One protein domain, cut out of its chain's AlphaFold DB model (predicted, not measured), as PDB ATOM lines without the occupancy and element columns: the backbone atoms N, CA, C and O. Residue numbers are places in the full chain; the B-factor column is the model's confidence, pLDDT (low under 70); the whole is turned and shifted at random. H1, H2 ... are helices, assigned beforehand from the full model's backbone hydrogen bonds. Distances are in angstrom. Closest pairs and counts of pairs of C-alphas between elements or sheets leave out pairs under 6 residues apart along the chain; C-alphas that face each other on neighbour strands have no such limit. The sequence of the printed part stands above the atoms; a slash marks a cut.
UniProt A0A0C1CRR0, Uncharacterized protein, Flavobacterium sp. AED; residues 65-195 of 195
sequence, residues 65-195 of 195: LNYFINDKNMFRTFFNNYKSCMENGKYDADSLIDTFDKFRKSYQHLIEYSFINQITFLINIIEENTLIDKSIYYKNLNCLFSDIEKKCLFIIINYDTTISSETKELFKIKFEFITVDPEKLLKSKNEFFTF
ATOM      1  N   LEU A  65     145.214 106.058 121.469       50.53
ATOM      2  CA  LEU A  65     145.162 107.500 121.739       50.53
ATOM      3  C   LEU A  65     146.271 108.185 120.928       50.53
ATOM      4  O   LEU A  65     146.146 109.343 120.562       50.53
ATOM      5  N   ASN A  66     147.277 107.403 120.512       45.38
ATOM      6  CA  ASN A  66     148.191 107.659 119.404       45.38
ATOM      7  C   ASN A  66     147.528 108.148 118.096       45.38
ATOM      8  O   ASN A  66     148.173 108.915 117.400       45.38
ATOM      9  N   TYR A  67     146.286 107.791 117.742       42.75
ATOM     10  CA  TYR A  67     145.624 108.281 116.518       42.75
ATOM     11  C   TYR A  67     145.055 109.686 116.730       42.75
ATOM     12  O   TYR A  67     145.195 110.540 115.862       42.75
ATOM     13  N   PHE A  68     144.535 109.955 117.927       50.34
ATOM     14  CA  PHE A  68     144.124 111.288 118.378       50.34
ATOM     15  C   PHE A  68     145.333 112.223 118.614       50.34
ATOM     16  O   PHE A  68     145.259 113.436 118.445       50.34
ATOM     17  N   ILE A  69     146.473 111.632 118.992       49.25
ATOM     18  CA  ILE A  69     147.775 112.258 119.268       49.25
ATOM     19  C   ILE A  69     148.672 112.294 118.017       49.25
ATOM     20  O   ILE A  69     149.718 112.936 118.047       49.25
ATOM     21  N   ASN A  70     148.303 111.670 116.895       45.12
ATOM     22  CA  ASN A  70     149.156 111.681 115.700       45.12
ATOM     23  C   ASN A  70     149.386 113.105 115.178       45.12
ATOM     24  O   ASN A  70     150.424 113.371 114.579       45.12
ATOM     25  N   ASP A  71     148.487 114.036 115.516       56.19
ATOM     26  CA  ASP A  71     148.760 115.461 115.423       56.19
ATOM     27  C   ASP A  71     148.774 116.125 116.808       56.19
ATOM     28  O   ASP A  71     147.943 116.970 117.139       56.19
ATOM     29  N   LYS A  72     149.766 115.769 117.646       58.38
ATOM     30  CA  LYS A  72     150.116 116.497 118.890       58.38
ATOM     31  C   LYS A  72     150.098 118.012 118.683       58.38
ATOM     32  O   LYS A  72     149.808 118.746 119.626       58.38
ATOM     33  N   ASN A  73     150.396 118.482 117.471       61.78
ATOM     34  CA  ASN A  73     150.406 119.900 117.145       61.78
ATOM     35  C   ASN A  73     149.015 120.515 117.202       61.78
ATOM     36  O   ASN A  73     148.917 121.674 117.573       61.78
ATOM     37  N   MET A  74     147.952 119.774 116.905       67.56
ATOM     38  CA  MET A  74     146.582 120.271 116.929       67.56
ATOM     39  C   MET A  74     146.183 120.703 118.352       67.56
ATOM     40  O   MET A  74     145.993 121.891 118.621       67.56
ATOM     41  N   PHE A  75     146.153 119.770 119.308       69.25
ATOM     42  CA  PHE A  75     145.835 120.098 120.704       69.25
ATOM     43  C   PHE A  75     146.865 121.032 121.336       69.25
ATOM     44  O   PHE A  75     146.488 121.902 122.116       69.25
ATOM     45  N   ARG A  76     148.145 120.926 120.960       69.31
ATOM     46  CA  ARG A  76     149.179 121.878 121.387       69.31
ATOM     47  C   ARG A  76     148.915 123.287 120.859       69.31
ATOM     48  O   ARG A  76     149.094 124.240 121.605       69.31
ATOM     49  N   THR A  77     148.475 123.437 119.612       71.19
ATOM     50  CA  THR A  77     148.154 124.735 118.996       71.19
ATOM     51  C   THR A  77     146.946 125.347 119.675       71.19
ATOM     52  O   THR A  77     147.007 126.502 120.091       71.19
ATOM     53  N   PHE A  78     145.882 124.564 119.873       72.94
ATOM     54  CA  PHE A  78     144.730 125.025 120.637       72.94
ATOM     55  C   PHE A  78     145.128 125.411 122.066       72.94
ATOM     56  O   PHE A  78     144.794 126.503 122.506       72.94
ATOM     57  N   PHE A  79     145.902 124.577 122.766       71.69
ATOM     58  CA  PHE A  79     146.339 124.854 124.136       71.69
ATOM     59  C   PHE A  79     147.269 126.073 124.233       71.69
ATOM     60  O   PHE A  79     147.175 126.846 125.182       71.69
ATOM     61  N   ASN A  80     148.143 126.293 123.251       71.94
ATOM     62  CA  ASN A  80     149.000 127.477 123.196       71.94
ATOM     63  C   ASN A  80     148.185 128.747 122.931       71.94
ATOM     64  O   ASN A  80     148.412 129.761 123.589       71.94
ATOM     65  N   ASN A  81     147.215 128.683 122.013       69.38
ATOM     66  CA  ASN A  81     146.284 129.783 121.760       69.38
ATOM     67  C   ASN A  81     145.459 130.079 123.016       69.38
ATOM     68  O   ASN A  81     145.399 131.219 123.460       69.38
ATOM     69  N   TYR A  82     144.920 129.034 123.644       71.44
ATOM     70  CA  TYR A  82     144.210 129.086 124.915       71.44
ATOM     71  C   TYR A  82     145.043 129.769 126.010       71.44
ATOM     72  O   TYR A  82     144.592 130.731 126.631       71.44
ATOM     73  N   LYS A  83     146.287 129.321 126.212       70.62
ATOM     74  CA  LYS A  83     147.222 129.886 127.191       70.62
ATOM     75  C   LYS A  83     147.497 131.361 126.920       70.62
ATOM     76  O   LYS A  83     147.370 132.173 127.830       70.62
ATOM     77  N   SER A  84     147.803 131.709 125.672       67.75
ATOM     78  CA  SER A  84     148.029 133.098 125.271       67.75
ATOM     79  C   SER A  84     146.793 133.971 125.518       67.75
ATOM     80  O   SER A  84     146.916 135.105 125.977       67.75
ATOM     81  N   CYS A  85     145.590 133.454 125.271       66.94
ATOM     82  CA  CYS A  85     144.340 134.170 125.520       66.94
ATOM     83  C   CYS A  85     144.083 134.410 127.017       66.94
ATOM     84  O   CYS A  85     143.715 135.526 127.392       66.94
ATOM     85  N   MET A  86     144.318 133.397 127.857       66.81
ATOM     86  CA  MET A  86     144.141 133.479 129.311       66.81
ATOM     87  C   MET A  86     145.171 134.404 129.971       66.81
ATOM     88  O   MET A  86     144.805 135.243 130.787       66.81
ATOM     89  N   GLU A  87     146.448 134.316 129.581       68.69
ATOM     90  CA  GLU A  87     147.521 135.175 130.114       68.69
ATOM     91  C   GLU A  87     147.320 136.655 129.760       68.69
ATOM     92  O   GLU A  87     147.704 137.537 130.524       68.69
ATOM     93  N   ASN A  88     146.678 136.935 128.625       68.19
ATOM     94  CA  ASN A  88     146.372 138.295 128.192       68.19
ATOM     95  C   ASN A  88     145.044 138.838 128.754       68.19
ATOM     96  O   ASN A  88     144.702 139.981 128.452       68.19
ATOM     97  N   GLY A  89     144.287 138.046 129.528       62.94
ATOM     98  CA  GLY A  89     143.014 138.453 130.141       62.94
ATOM     99  C   GLY A  89     141.911 138.813 129.137       62.94
ATOM    100  O   GLY A  89     141.045 139.627 129.445       62.94
ATOM    101  N   LYS A  90     141.972 138.274 127.911       57.34
ATOM    102  CA  LYS A  90     141.179 138.762 126.765       57.34
ATOM    103  C   LYS A  90     139.891 137.988 126.467       57.34
ATOM    104  O   LYS A  90     139.177 138.403 125.562       57.34
ATOM    105  N   TYR A  91     139.615 136.874 127.144       61.41
ATOM    106  CA  TYR A  91     138.555 135.944 126.738       61.41
ATOM    107  C   TYR A  91     137.657 135.533 127.910       61.41
ATOM    108  O   TYR A  91     138.154 135.173 128.976       61.41
ATOM    109  N   ASP A  92     136.341 135.562 127.684       69.12
ATOM    110  CA  ASP A  92     135.338 134.894 128.517       69.12
ATOM    111  C   ASP A  92     135.158 133.421 128.094       69.12
ATOM    112  O   ASP A  92     135.709 132.962 127.086       69.12
ATOM    113  N   ALA A  93     134.419 132.649 128.899       67.25
ATOM    114  CA  ALA A  93     134.190 131.223 128.655       67.25
ATOM    115  C   ALA A  93     133.515 130.960 127.296       67.25
ATOM    116  O   ALA A  93     133.884 130.010 126.603       67.25
ATOM    117  N   ASP A  94     132.589 131.828 126.888       72.12
ATOM    118  CA  ASP A  94     131.853 131.702 125.628       72.12
ATOM    119  C   ASP A  94     132.783 131.866 124.421       72.12
ATOM    120  O   ASP A  94     132.752 131.075 123.476       72.12
ATOM    121  N   SER A  95     133.710 132.820 124.485       72.81
ATOM    122  CA  SER A  95     134.692 133.044 123.426       72.81
ATOM    123  C   SER A  95     135.684 131.875 123.281       72.81
ATOM    124  O   SER A  95     136.192 131.608 122.184       72.81
ATOM    125  N   LEU A  96     135.969 131.154 124.370       72.00
ATOM    126  CA  LEU A  96     136.795 129.940 124.356       72.00
ATOM    127  C   LEU A  96     136.056 128.752 123.739       72.00
ATOM    128  O   LEU A  96     136.648 128.026 122.935       72.00
ATOM    129  N   ILE A  97     134.770 128.594 124.062       77.25
ATOM    130  CA  ILE A  97     133.884 127.602 123.442       77.25
ATOM    131  C   ILE A  97     133.825 127.837 121.929       77.25
ATOM    132  O   ILE A  97     134.121 126.927 121.158       77.25
ATOM    133  N   ASP A  98     133.572 129.072 121.495       78.81
ATOM    134  CA  ASP A  98     133.532 129.447 120.076       78.81
ATOM    135  C   ASP A  98     134.846 129.145 119.344       78.81
ATOM    136  O   ASP A  98     134.859 128.712 118.184       78.81
ATOM    137  N   THR A  99     135.975 129.385 120.011       75.31
ATOM    138  CA  THR A  99     137.305 129.110 119.456       75.31
ATOM    139  C   THR A  99     137.532 127.611 119.310       75.31
ATOM    140  O   THR A  99     137.997 127.162 118.258       75.31
ATOM    141  N   PHE A 100     137.170 126.830 120.330       79.12
ATOM    142  CA  PHE A 100     137.255 125.377 120.270       79.12
ATOM    143  C   PHE A 100     136.329 124.809 119.195       79.12
ATOM    144  O   PHE A 100     136.748 123.949 118.428       79.12
ATOM    145  N   ASP A 101     135.114 125.335 119.049       81.81
ATOM    146  CA  ASP A 101     134.165 124.866 118.043       81.81
ATOM    147  C   ASP A 101     134.625 125.147 116.612       81.81
ATOM    148  O   ASP A 101     134.486 124.293 115.730       81.81
ATOM    149  N   LYS A 102     135.212 126.323 116.355       80.75
ATOM    150  CA  LYS A 102     135.844 126.626 115.059       80.75
ATOM    151  C   LYS A 102     136.976 125.648 114.768       80.75
ATOM    152  O   LYS A 102     137.049 125.102 113.671       80.75
ATOM    153  N   PHE A 103     137.813 125.400 115.768       76.94
ATOM    154  CA  PHE A 103     138.937 124.485 115.666       76.94
ATOM    155  C   PHE A 103     138.477 123.045 115.394       76.94
ATOM    156  O   PHE A 103     138.892 122.428 114.417       76.94
ATOM    157  N   ARG A 104     137.525 122.537 116.178       78.69
ATOM    158  CA  ARG A 104     136.882 121.234 115.985       78.69
ATOM    159  C   ARG A 104     136.311 121.089 114.579       78.69
ATOM    160  O   ARG A 104     136.568 120.078 113.942       78.69
ATOM    161  N   LYS A 105     135.584 122.086 114.061       79.88
ATOM    162  CA  LYS A 105     135.030 122.049 112.692       79.88
ATOM    163  C   LYS A 105     136.118 121.903 111.625       79.88
ATOM    164  O   LYS A 105     135.938 121.133 110.688       79.88
ATOM    165  N   SER A 106     137.250 122.592 111.775       75.88
ATOM    166  CA  SER A 106     138.380 122.500 110.838       75.88
ATOM    167  C   SER A 106     139.062 121.129 110.829       75.88
ATOM    168  O   SER A 106     139.629 120.731 109.815       75.88
ATOM    169  N   TYR A 107     138.974 120.389 111.932       71.00
ATOM    170  CA  TYR A 107     139.704 119.139 112.144       71.00
ATOM    171  C   TYR A 107     138.788 117.976 112.559       71.00
ATOM    172  O   TYR A 107     139.241 116.998 113.142       71.00
ATOM    173  N   GLN A 108     137.489 118.059 112.256       69.94
ATOM    174  CA  GLN A 108     136.474 117.121 112.755       69.94
ATOM    175  C   GLN A 108     136.775 115.665 112.374       69.94
ATOM    176  O   GLN A 108     136.484 114.751 113.132       69.94
ATOM    177  N   HIS A 109     137.388 115.459 111.210       66.81
ATOM    178  CA  HIS A 109     137.799 114.150 110.708       66.81
ATOM    179  C   HIS A 109     138.961 113.518 111.496       66.81
ATOM    180  O   HIS A 109     139.218 112.331 111.330       66.81
ATOM    181  N   LEU A 110     139.660 114.294 112.330       64.06
ATOM    182  CA  LEU A 110     140.772 113.840 113.175       64.06
ATOM    183  C   LEU A 110     140.344 113.580 114.625       64.06
ATOM    184  O   LEU A 110     141.085 112.957 115.382       64.06
ATOM    185  N   ILE A 111     139.162 114.061 115.026       64.12
ATOM    186  CA  ILE A 111     138.633 113.893 116.380       64.12
ATOM    187  C   ILE A 111     137.702 112.680 116.389       64.12
ATOM    188  O   ILE A 111     136.530 112.764 116.024       64.12
ATOM    189  N   GLU A 112     138.210 111.538 116.841       67.12
ATOM    190  CA  GLU A 112     137.365 110.380 117.124       67.12
ATOM    191  C   GLU A 112     136.759 110.485 118.524       67.12
ATOM    192  O   GLU A 112     137.488 110.488 119.502       67.12
ATOM    193  N   TYR A 113     135.430 110.504 118.649       73.62
ATOM    194  CA  TYR A 113     134.737 110.507 119.952       73.62
ATOM    195  C   TYR A 113     134.521 109.109 120.545       73.62
ATOM    196  O   TYR A 113     133.954 108.962 121.630       73.62
ATOM    197  N   SER A 114     134.964 108.066 119.839       72.56
ATOM    198  CA  SER A 114     134.797 106.664 120.234       72.56
ATOM    199  C   SER A 114     135.345 106.395 121.642       72.56
ATOM    200  O   SER A 114     134.731 105.644 122.400       72.56
ATOM    201  N   PHE A 115     136.431 107.066 122.037       74.94
ATOM    202  CA  PHE A 115     137.013 106.940 123.373       74.94
ATOM    203  C   PHE A 115     136.099 107.488 124.479       74.94
ATOM    204  O   PHE A 115     136.009 106.868 125.534       74.94
ATOM    205  N   ILE A 116     135.373 108.592 124.256       79.94
ATOM    206  CA  ILE A 116     134.440 109.139 125.259       79.94
ATOM    207  C   ILE A 116     133.336 108.129 125.531       79.94
ATOM    208  O   ILE A 116     133.008 107.871 126.687       79.94
ATOM    209  N   ASN A 117     132.821 107.498 124.476       80.12
ATOM    210  CA  ASN A 117     131.811 106.453 124.604       80.12
ATOM    211  C   ASN A 117     132.360 105.232 125.355       80.12
ATOM    212  O   ASN A 117     131.675 104.693 126.221       80.12
ATOM    213  N   GLN A 118     133.603 104.824 125.085       80.25
ATOM    214  CA  GLN A 118     134.249 103.713 125.796       80.25
ATOM    215  C   GLN A 118     134.465 104.016 127.283       80.25
ATOM    216  O   GLN A 118     134.180 103.170 128.128       80.25
ATOM    217  N   ILE A 119     134.924 105.221 127.623       83.88
ATOM    218  CA  ILE A 119     135.124 105.634 129.018       83.88
ATOM    219  C   ILE A 119     133.777 105.762 129.732       83.88
ATOM    220  O   ILE A 119     133.635 105.272 130.846       83.88
ATOM    221  N   THR A 120     132.771 106.349 129.082       86.25
ATOM    222  CA  THR A 120     131.402 106.434 129.620       86.25
ATOM    223  C   THR A 120     130.852 105.041 129.908       86.25
ATOM    224  O   THR A 120     130.320 104.789 130.985       86.25
ATOM    225  N   PHE A 121     131.056 104.093 128.992       86.12
ATOM    226  CA  PHE A 121     130.665 102.700 129.189       86.12
ATOM    227  C   PHE A 121     131.390 102.041 130.373       86.12
ATOM    228  O   PHE A 121     130.758 101.348 131.170       86.12
ATOM    229  N   LEU A 122     132.696 102.286 130.530       88.00
ATOM    230  CA  LEU A 122     133.465 101.819 131.689       88.00
ATOM    231  C   LEU A 122     132.926 102.403 133.001       88.00
ATOM    232  O   LEU A 122     132.767 101.661 133.969       88.00
ATOM    233  N   ILE A 123     132.604 103.698 133.032       88.94
ATOM    234  CA  ILE A 123     132.004 104.346 134.205       88.94
ATOM    235  C   ILE A 123     130.656 103.711 134.537       88.94
ATOM    236  O   ILE A 123     130.424 103.379 135.696       88.94
ATOM    237  N   ASN A 124     129.800 103.493 133.539       88.38
ATOM    238  CA  ASN A 124     128.480 102.900 133.745       88.38
ATOM    239  C   ASN A 124     128.575 101.491 134.334       88.38
ATOM    240  O   ASN A 124     127.846 101.171 135.264       88.38
ATOM    241  N   ILE A 125     129.529 100.675 133.879       89.12
ATOM    242  CA  ILE A 125     129.759  99.346 134.461       89.12
ATOM    243  C   ILE A 125     130.203  99.441 135.922       89.12
ATOM    244  O   ILE A 125     129.729  98.661 136.747       89.12
ATOM    245  N   ILE A 126     131.085 100.389 136.263       89.81
ATOM    246  CA  ILE A 126     131.450 100.637 137.666       89.81
ATOM    247  C   ILE A 126     130.205 101.051 138.465       89.81
ATOM    248  O   ILE A 126     130.028 100.603 139.596       89.81
ATOM    249  N   GLU A 127     129.327 101.878 137.893       88.12
ATOM    250  CA  GLU A 127     128.120 102.347 138.574       88.12
ATOM    251  C   GLU A 127     127.074 101.252 138.797       88.12
ATOM    252  O   GLU A 127     126.441 101.226 139.857       88.12
ATOM    253  N   GLU A 128     126.939 100.321 137.856       87.00
ATOM    254  CA  GLU A 128     126.077  99.137 137.965       87.00
ATOM    255  C   GLU A 128     126.530  98.171 139.076       87.00
ATOM    256  O   GLU A 128     125.739  97.351 139.545       87.00
ATOM    257  N   ASN A 129     127.786  98.254 139.529       83.88
ATOM    258  CA  ASN A 129     128.299  97.409 140.603       83.88
ATOM    259  C   ASN A 129     127.844  97.910 141.987       83.88
ATOM    260  O   ASN A 129     128.145  99.030 142.392       83.88
ATOM    261  N   THR A 130     127.164  97.048 142.747       82.62
ATOM    262  CA  THR A 130     126.725  97.321 144.130       82.62
ATOM    263  C   THR A 130     127.540  96.594 145.204       82.62
ATOM    264  O   THR A 130     127.272  96.770 146.387       82.62
ATOM    265  N   LEU A 131     128.466  95.721 144.811       75.69
ATOM    266  CA  LEU A 131     129.142  94.752 145.680       75.69
ATOM    267  C   LEU A 131     130.509  95.230 146.180       75.69
ATOM    268  O   LEU A 131     131.028  94.672 147.139       75.69
ATOM    269  N   ILE A 132     131.118  96.222 145.525       78.50
ATOM    270  CA  ILE A 132     132.512  96.608 145.779       78.50
ATOM    271  C   ILE A 132     132.630  98.125 145.883       78.50
ATOM    272  O   ILE A 132     131.871  98.870 145.261       78.50
ATOM    273  N   ASP A 133     133.621  98.586 146.648       85.00
ATOM    274  CA  ASP A 133     134.015  99.989 146.650       85.00
ATOM    275  C   ASP A 133     134.433 100.444 145.241       85.00
ATOM    276  O   ASP A 133     135.475 100.067 144.697       85.00
ATOM    277  N   LYS A 134     133.599 101.311 144.664       88.31
ATOM    278  CA  LYS A 134     133.784 101.897 143.335       88.31
ATOM    279  C   LYS A 134     135.034 102.782 143.249       88.31
ATOM    280  O   LYS A 134     135.568 102.967 142.153       88.31
ATOM    281  N   SER A 135     135.518 103.319 144.375       85.75
ATOM    282  CA  SER A 135     136.631 104.278 144.422       85.75
ATOM    283  C   SER A 135     137.912 103.725 143.785       85.75
ATOM    284  O   SER A 135     138.596 104.425 143.032       85.75
ATOM    285  N   ILE A 136     138.194 102.438 144.006       86.12
ATOM    286  CA  ILE A 136     139.373 101.745 143.478       86.12
ATOM    287  C   ILE A 136     139.308 101.664 141.949       86.12
ATOM    288  O   ILE A 136     140.310 101.897 141.271       86.12
ATOM    289  N   TYR A 137     138.131 101.397 141.385       88.12
ATOM    290  CA  TYR A 137     137.960 101.279 139.937       88.12
ATOM    291  C   TYR A 137     138.032 102.635 139.235       88.12
ATOM    292  O   TYR A 137     138.658 102.727 138.180       88.12
ATOM    293  N   TYR A 138     137.504 103.705 139.841       86.88
ATOM    294  CA  TYR A 138     137.719 105.065 139.330       86.88
ATOM    295  C   TYR A 138     139.187 105.471 139.384       86.88
ATOM    296  O   TYR A 138     139.692 106.066 138.431       86.88
ATOM    297  N   LYS A 139     139.902 105.102 140.452       84.19
ATOM    298  CA  LYS A 139     141.345 105.329 140.544       84.19
ATOM    299  C   LYS A 139     142.097 104.585 139.441       84.19
ATOM    300  O   LYS A 139     142.912 105.199 138.760       84.19
ATOM    301  N   ASN A 140     141.785 103.308 139.218       84.69
ATOM    302  CA  ASN A 140     142.381 102.519 138.139       84.69
ATOM    303  C   ASN A 140     142.099 103.144 136.770       84.69
ATOM    304  O   ASN A 140     143.030 103.340 135.997       84.69
ATOM    305  N   LEU A 141     140.849 103.532 136.504       84.25
ATOM    306  CA  LEU A 141     140.455 104.205 135.268       84.25
ATOM    307  C   LEU A 141     141.217 105.527 135.076       84.25
ATOM    308  O   LEU A 141     141.739 105.782 134.000       84.25
ATOM    309  N   ASN A 142     141.365 106.337 136.127       81.56
ATOM    310  CA  ASN A 142     142.135 107.583 136.089       81.56
ATOM    311  C   ASN A 142     143.644 107.355 135.854       81.56
ATOM    312  O   ASN A 142     144.318 108.178 135.231       81.56
ATOM    313  N   CYS A 143     144.190 106.241 136.342       80.44
ATOM    314  CA  CYS A 143     145.580 105.845 136.106       80.44
ATOM    315  C   CYS A 143     145.830 105.313 134.689       80.44
ATOM    316  O   CYS A 143     146.987 105.274 134.278       80.44
ATOM    317  N   LEU A 144     144.791 104.930 133.939       78.75
ATOM    318  CA  LEU A 144     144.954 104.520 132.540       78.75
ATOM    319  C   LEU A 144     145.359 105.681 131.641       78.75
ATOM    320  O   LEU A 144     146.059 105.455 130.660       78.75
ATOM    321  N   PHE A 145     144.916 106.897 131.968       77.44
ATOM    322  CA  PHE A 145     145.158 108.052 131.120       77.44
ATOM    323  C   PHE A 145     146.539 108.660 131.380       77.44
ATOM    324  O   PHE A 145     146.863 109.014 132.520       77.44
ATOM    325  N   SER A 146     147.325 108.871 130.324       75.06
ATOM    326  CA  SER A 146     148.524 109.712 130.414       75.06
ATOM    327  C   SER A 146     148.148 111.184 130.616       75.06
ATOM    328  O   SER A 146     147.026 111.610 130.329       75.06
ATOM    329  N   ASP A 147     149.092 112.000 131.083       74.00
ATOM    330  CA  ASP A 147     148.840 113.423 131.343       74.00
ATOM    331  C   ASP A 147     148.382 114.189 130.099       74.00
ATOM    332  O   ASP A 147     147.616 115.146 130.204       74.00
ATOM    333  N   ILE A 148     148.831 113.780 128.910       72.50
ATOM    334  CA  ILE A 148     148.395 114.383 127.646       72.50
ATOM    335  C   ILE A 148     146.922 114.056 127.390       72.50
ATOM    336  O   ILE A 148     146.144 114.941 127.048       72.50
ATOM    337  N   GLU A 149     146.520 112.807 127.606       75.50
ATOM    338  CA  GLU A 149     145.148 112.345 127.352       75.50
ATOM    339  C   GLU A 149     144.180 113.005 128.325       75.50
ATOM    340  O   GLU A 149     143.121 113.465 127.910       75.50
ATOM    341  N   LYS A 150     144.585 113.154 129.593       78.00
ATOM    342  CA  LYS A 150     143.838 113.907 130.609       78.00
ATOM    343  C   LYS A 150     143.587 115.352 130.184       78.00
ATOM    344  O   LYS A 150     142.481 115.858 130.358       78.00
ATOM    345  N   LYS A 151     144.584 116.015 129.590       74.06
ATOM    346  CA  LYS A 151     144.452 117.392 129.080       74.06
ATOM    347  C   LYS A 151     143.533 117.462 127.861       74.06
ATOM    348  O   LYS A 151     142.685 118.348 127.800       74.06
ATOM    349  N   CYS A 152     143.658 116.531 126.916       75.31
ATOM    350  CA  CYS A 152     142.758 116.461 125.760       75.31
ATOM    351  C   CYS A 152     141.310 116.209 126.198       75.31
ATOM    352  O   CYS A 152     140.407 116.926 125.772       75.31
ATOM    353  N   LEU A 153     141.104 115.252 127.107       79.75
ATOM    354  CA  LEU A 153     139.819 114.972 127.746       79.75
ATOM    355  C   LEU A 153     139.246 116.220 128.411       79.75
ATOM    356  O   LEU A 153     138.096 116.560 128.163       79.75
ATOM    357  N   PHE A 154     140.049 116.934 129.203       78.88
ATOM    358  CA  PHE A 154     139.622 118.180 129.834       78.88
ATOM    359  C   PHE A 154     139.118 119.194 128.801       78.88
ATOM    360  O   PHE A 154     138.033 119.748 128.976       78.88
ATOM    361  N   ILE A 155     139.875 119.416 127.724       76.88
ATOM    362  CA  ILE A 155     139.504 120.384 126.689       76.88
ATOM    363  C   ILE A 155     138.179 119.983 126.031       76.88
ATOM    364  O   ILE A 155     137.277 120.807 125.915       76.88
ATOM    365  N   ILE A 156     138.037 118.717 125.642       80.69
ATOM    366  CA  ILE A 156     136.843 118.239 124.938       80.69
ATOM    367  C   ILE A 156     135.625 118.280 125.859       80.69
ATOM    368  O   ILE A 156     134.594 118.832 125.495       80.69
ATOM    369  N   ILE A 157     135.739 117.762 127.082       84.38
ATOM    370  CA  ILE A 157     134.614 117.726 128.022       84.38
ATOM    371  C   ILE A 157     134.129 119.141 128.372       84.38
ATOM    372  O   ILE A 157     132.923 119.361 128.467       84.38
ATOM    373  N   ASN A 158     135.032 120.111 128.528       79.12
ATOM    374  CA  ASN A 158     134.643 121.461 128.941       79.12
ATOM    375  C   ASN A 158     134.209 122.359 127.774       79.12
ATOM    376  O   ASN A 158     133.253 123.117 127.933       79.12
ATOM    377  N   TYR A 159     134.858 122.263 126.611       78.88
ATOM    378  CA  TYR A 159     134.678 123.235 125.524       78.88
ATOM    379  C   TYR A 159     133.977 122.684 124.281       78.88
ATOM    380  O   TYR A 159     133.544 123.466 123.439       78.88
ATOM    381  N   ASP A 160     133.812 121.366 124.152       82.06
ATOM    382  CA  ASP A 160     133.065 120.788 123.036       82.06
ATOM    383  C   ASP A 160     131.556 120.860 123.292       82.06
ATOM    384  O   ASP A 160     131.035 120.293 124.261       82.06
ATOM    385  N   THR A 161     130.828 121.558 122.424       82.44
ATOM    386  CA  THR A 161     129.369 121.717 122.521       82.44
ATOM    387  C   THR A 161     128.594 120.473 122.093       82.44
ATOM    388  O   THR A 161     127.415 120.351 122.415       82.44
ATOM    389  N   THR A 162     129.236 119.525 121.405       83.88
ATOM    390  CA  THR A 162     128.592 118.283 120.945       83.88
ATOM    391  C   THR A 162     128.472 117.222 122.033       83.88
ATOM    392  O   THR A 162     127.659 116.306 121.913       83.88
ATOM    393  N   ILE A 163     129.251 117.345 123.109       84.19
ATOM    394  CA  ILE A 163     129.189 116.429 124.247       84.19
ATOM    395  C   ILE A 163     127.964 116.764 125.095       84.19
ATOM    396  O   ILE A 163     127.775 117.912 125.503       84.19
ATOM    397  N   SER A 164     127.143 115.754 125.387       87.19
ATOM    398  CA  SER A 164     125.941 115.922 126.202       87.19
ATOM    399  C   SER A 164     126.278 116.392 127.619       87.19
ATOM    400  O   SER A 164     127.298 116.008 128.197       87.19
ATOM    401  N   SER A 165     125.391 117.195 128.210       85.44
ATOM    402  CA  SER A 165     125.550 117.686 129.586       85.44
ATOM    403  C   SER A 165     125.690 116.551 130.603       85.44
ATOM    404  O   SER A 165     126.483 116.666 131.530       85.44
ATOM    405  N   GLU A 166     124.985 115.438 130.389       85.88
ATOM    406  CA  GLU A 166     125.074 114.232 131.219       85.88
ATOM    407  C   GLU A 166     126.493 113.647 131.220       85.88
ATOM    408  O   GLU A 166     127.074 113.418 132.281       85.88
ATOM    409  N   THR A 167     127.102 113.485 130.042       84.88
ATOM    410  CA  THR A 167     128.489 113.024 129.933       84.88
ATOM    411  C   THR A 167     129.439 114.016 130.604       84.88
ATOM    412  O   THR A 167     130.347 113.610 131.325       84.88
ATOM    413  N   LYS A 168     129.223 115.327 130.441       84.25
ATOM    414  CA  LYS A 168     130.059 116.341 131.103       84.25
ATOM    415  C   LYS A 168     129.994 116.242 132.626       84.25
ATOM    416  O   LYS A 168     131.039 116.254 133.278       84.25
ATOM    417  N   GLU A 169     128.798 116.110 133.196       83.62
ATOM    418  CA  GLU A 169     128.624 115.922 134.640       83.62
ATOM    419  C   GLU A 169     129.264 114.626 135.128       83.62
ATOM    420  O   GLU A 169     129.980 114.641 136.131       83.62
ATOM    421  N   LEU A 170     129.081 113.528 134.393       83.62
ATOM    422  CA  LEU A 170     129.666 112.235 134.731       83.62
ATOM    423  C   LEU A 170     131.190 112.335 134.861       83.62
ATOM    424  O   LEU A 170     131.767 111.940 135.874       83.62
ATOM    425  N   PHE A 171     131.849 112.928 133.868       83.31
ATOM    426  CA  PHE A 171     133.298 113.106 133.884       83.31
ATOM    427  C   PHE A 171     133.753 114.075 134.982       83.31
ATOM    428  O   PHE A 171     134.756 113.814 135.645       83.31
ATOM    429  N   LYS A 172     133.001 115.151 135.234       78.12
ATOM    430  CA  LYS A 172     133.300 116.121 136.299       78.12
ATOM    431  C   LYS A 172     133.239 115.495 137.695       78.12
ATOM    432  O   LYS A 172     134.082 115.795 138.532       78.12
ATOM    433  N   ILE A 173     132.257 114.633 137.952       78.38
ATOM    434  CA  ILE A 173     132.083 113.974 139.255       78.38
ATOM    435  C   ILE A 173     133.141 112.886 139.463       78.38
ATOM    436  O   ILE A 173     133.613 112.695 140.582       78.38
ATOM    437  N   LYS A 174     133.494 112.144 138.406       81.12
ATOM    438  CA  LYS A 174     134.318 110.928 138.521       81.12
ATOM    439  C   LYS A 174     135.809 111.154 138.299       81.12
ATOM    440  O   LYS A 174     136.605 110.294 138.670       81.12
ATOM    441  N   PHE A 175     136.201 112.305 137.755       74.81
ATOM    442  CA  PHE A 175     137.600 112.642 137.529       74.81
ATOM    443  C   PHE A 175     137.956 114.016 138.090       74.81
ATOM    444  O   PHE A 175     137.621 115.057 137.527       74.81
ATOM    445  N   GLU A 176     138.763 114.015 139.150       64.50
ATOM    446  CA  GLU A 176     139.274 115.241 139.769       64.50
ATOM    447  C   GLU A 176     140.082 116.102 138.781       64.50
ATOM    448  O   GLU A 176     139.997 117.327 138.820       64.50
ATOM    449  N   PHE A 177     140.800 115.497 137.822       61.94
ATOM    450  CA  PHE A 177     141.579 116.256 136.831       61.94
ATOM    451  C   PHE A 177     140.708 117.075 135.860       61.94
ATOM    452  O   PHE A 177     141.203 118.020 135.251       61.94
ATOM    453  N   ILE A 178     139.417 116.743 135.732       58.97
ATOM    454  CA  ILE A 178     138.471 117.445 134.851       58.97
ATOM    455  C   ILE A 178     137.873 118.677 135.544       58.97
ATOM    456  O   ILE A 178     137.381 119.590 134.887       58.97
ATOM    457  N   THR A 179     137.993 118.740 136.874       50.84
ATOM    458  CA  THR A 179     137.583 119.882 137.710       50.84
ATOM    459  C   THR A 179     138.688 120.913 137.930       50.84
ATOM    460  O   THR A 179     138.457 121.924 138.594       50.84
ATOM    461  N   VAL A 180     139.898 120.663 137.417       49.94
ATOM    462  CA  VAL A 180     141.035 121.556 137.634       49.94
ATOM    463  C   VAL A 180     140.746 122.890 136.962       49.94
ATOM    464  O   VAL A 180     140.544 122.957 135.752       49.94
ATOM    465  N   ASP A 181     140.743 123.939 137.786       53.22
ATOM    466  CA  ASP A 181     140.717 125.331 137.356       53.22
ATOM    467  C   ASP A 181     141.663 125.500 136.157       53.22
ATOM    468  O   ASP A 181     142.842 125.128 136.261       53.22
ATOM    469  N   PRO A 182     141.184 126.020 135.020       51.59
ATOM    470  CA  PRO A 182     142.036 126.230 133.871       51.59
ATOM    471  C   PRO A 182     143.323 127.005 134.203       51.59
ATOM    472  O   PRO A 182     144.358 126.748 133.592       51.59
ATOM    473  N   GLU A 183     143.323 127.871 135.223       49.56
ATOM    474  CA  GLU A 183     144.538 128.521 135.723       49.56
ATOM    475  C   GLU A 183     145.552 127.563 136.365       49.56
ATOM    476  O   GLU A 183     146.760 127.771 136.249       49.56
ATOM    477  N   LYS A 184     145.107 126.505 137.050       52.53
ATOM    478  CA  LYS A 184     145.993 125.484 137.638       52.53
ATOM    479  C   LYS A 184     146.636 124.606 136.563       52.53
ATOM    480  O   LYS A 184     147.805 124.255 136.708       52.53
ATOM    481  N   LEU A 185     145.918 124.324 135.472       51.41
ATOM    482  CA  LEU A 185     146.458 123.670 134.269       51.41
ATOM    483  C   LEU A 185     147.488 124.543 133.529       51.41
ATOM    484  O   LEU A 185     148.366 124.015 132.849       51.41
ATOM    485  N   LEU A 186     147.397 125.869 133.668       48.62
ATOM    486  CA  LEU A 186     148.350 126.831 133.102       48.62
ATOM    487  C   LEU A 186     149.578 127.061 134.003       48.62
ATOM    488  O   LEU A 186     150.678 127.293 133.494       48.62
ATOM    489  N   LYS A 187     149.406 126.991 135.331       45.88
ATOM    490  CA  LYS A 187     150.447 127.238 136.352       45.88
ATOM    491  C   LYS A 187     151.388 126.060 136.604       45.88
ATOM    492  O   LYS A 187     152.418 126.244 137.258       45.88
ATOM    493  N   SER A 188     151.089 124.866 136.102       51.00
ATOM    494  CA  SER A 188     152.026 123.742 136.104       51.00
ATOM    495  C   SER A 188     153.217 124.068 135.193       51.00
ATOM    496  O   SER A 188     153.173 123.921 133.972       51.00
ATOM    497  N   LYS A 189     154.258 124.626 135.817       39.53
ATOM    498  CA  LYS A 189     155.481 125.144 135.198       39.53
ATOM    499  C   LYS A 189     156.086 124.158 134.189       39.53
ATOM    500  O   LYS A 189     156.347 123.013 134.522       39.53
ATOM    501  N   ASN A 190     156.379 124.675 132.994       42.34
ATOM    502  CA  ASN A 190     157.470 124.309 132.077       42.34
ATOM    503  C   ASN A 190     157.715 122.849 131.642       42.34
ATOM    504  O   ASN A 190     158.605 122.651 130.826       42.34
ATOM    505  N   GLU A 191     156.926 121.857 132.042       43.22
ATOM    506  CA  GLU A 191     157.138 120.455 131.614       43.22
ATOM    507  C   GLU A 191     156.173 119.991 130.506       43.22
ATOM    508  O   GLU A 191     156.147 118.829 130.113       43.22
ATOM    509  N   PHE A 192     155.337 120.891 129.981       44.59
ATOM    510  CA  PHE A 192     154.100 120.490 129.299       44.59
ATOM    511  C   PHE A 192     154.252 120.011 127.848       44.59
ATOM    512  O   PHE A 192     153.352 119.328 127.369       44.59
ATOM    513  N   PHE A 193     155.366 120.321 127.176       42.28
ATOM    514  CA  PHE A 193     155.710 119.831 125.827       42.28
ATOM    515  C   PHE A 193     157.233 119.857 125.575       42.28
ATOM    516  O   PHE A 193     157.672 120.141 124.461       42.28
ATOM    517  N   THR A 194     158.056 119.626 126.600       36.66
ATOM    518  CA  THR A 194     159.501 119.401 126.422       36.66
ATOM    519  C   THR A 194     159.754 117.917 126.200       36.66
ATOM    520  O   THR A 194     160.065 117.186 127.133       36.66
ATOM    521  N   PHE A 195     159.577 117.496 124.952       34.66
ATOM    522  CA  PHE A 195     160.243 116.348 124.343       34.66
ATOM    523  C   PHE A 195     160.662 116.763 122.935       34.66
ATOM    524  O   PHE A 195     159.812 117.379 122.245       34.66
TER     525      PHE A 195
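This is residues 65 to 195 of the 195 residues of an uncharacterized protein of Flavobacterium sp. AED (UniProt A0A0C1CRR0). Three pairs of helices stand in a row along an elongated body: H2 with H3 at one end, the hairpin H6 and H7 in the middle, and the hairpin H4 and H5 at the other end, its free tip at residues 128 to 133 sticking out. H6 runs through the middle, while the short helices H1 and H8 and the tail after H8 lie around the edges. The printed part has 131 residues with eight named helices, H1 to H8 in order, and no named strand; its class is all helix. It is compact, with a radius of gyration of the C-alphas of 15.4 A, and spans 50 by 32 by 30 A.

Begin at the longest helix, H2, residues 72 to 87. With residues 78 to 82 alone it only just touches H3, residues 93 to 106, over 3 pairs of C-alphas within 8 A, the closest Tyr 82 and Leu 96 at 7.5 A; this hairpin has a shallow tilt of 22 degrees, opposite ways. Next find Ile 97 and Tyr 159, closest C-alphas at 4.9 A, where H3 touches H6, residues 147 to 159; they are only just about perpendicular, at 71 degrees. H6, with residues 157 to 158 alone, touches H7, residues 165 to 174, at Ile 157 and Lys 168, closest C-alphas at 5.7 A; this hairpin runs opposite ways at 37 degrees, only just a steep tilt. H7 is close to but not clearly touching H4, residues 114 to 128, with the closest C-alphas, Thr 120 and Thr 167, 7.2 A apart. H4, with residues 123 to 127 alone, touches H5, residues 134 to 144, at Ile 126 and Lys 134, closest C-alphas at 6.3 A, a hairpin with a shallow tilt of 20 degrees, opposite ways. H1, residues 65 to 68, is close to but not clearly touching H6, and H8, residues 182 to 187, stands likewise to H2; their closest C-alphas are Leu 65 and Glu 149 at 7.4 A, and Lys 83 and Leu 186 at 6.7 A. In H2 to H8 every O i to N i+4 pair is within hydrogen-bond range; H1 is too short for one.

Find C-alpha 72 at (150.116, 116.497, 118.890); from there H2 runs 21.9 A to C-alpha 87. H3 measures 20.3 A, H4 21.1 A, H5 15.8 A, H6 18.2 A and H7 14.2 A. H8 ends at C-alpha 187, (150.447, 127.238, 136.352).

The C-alphas farthest apart, Asn 88 and Leu 131, are 50.0 A apart. The printed part has no cut and no long link. Mean pLDDT of the printed part is 71.4; look for values under 70 at, among others, residues 65 to 76 and 176 to 195.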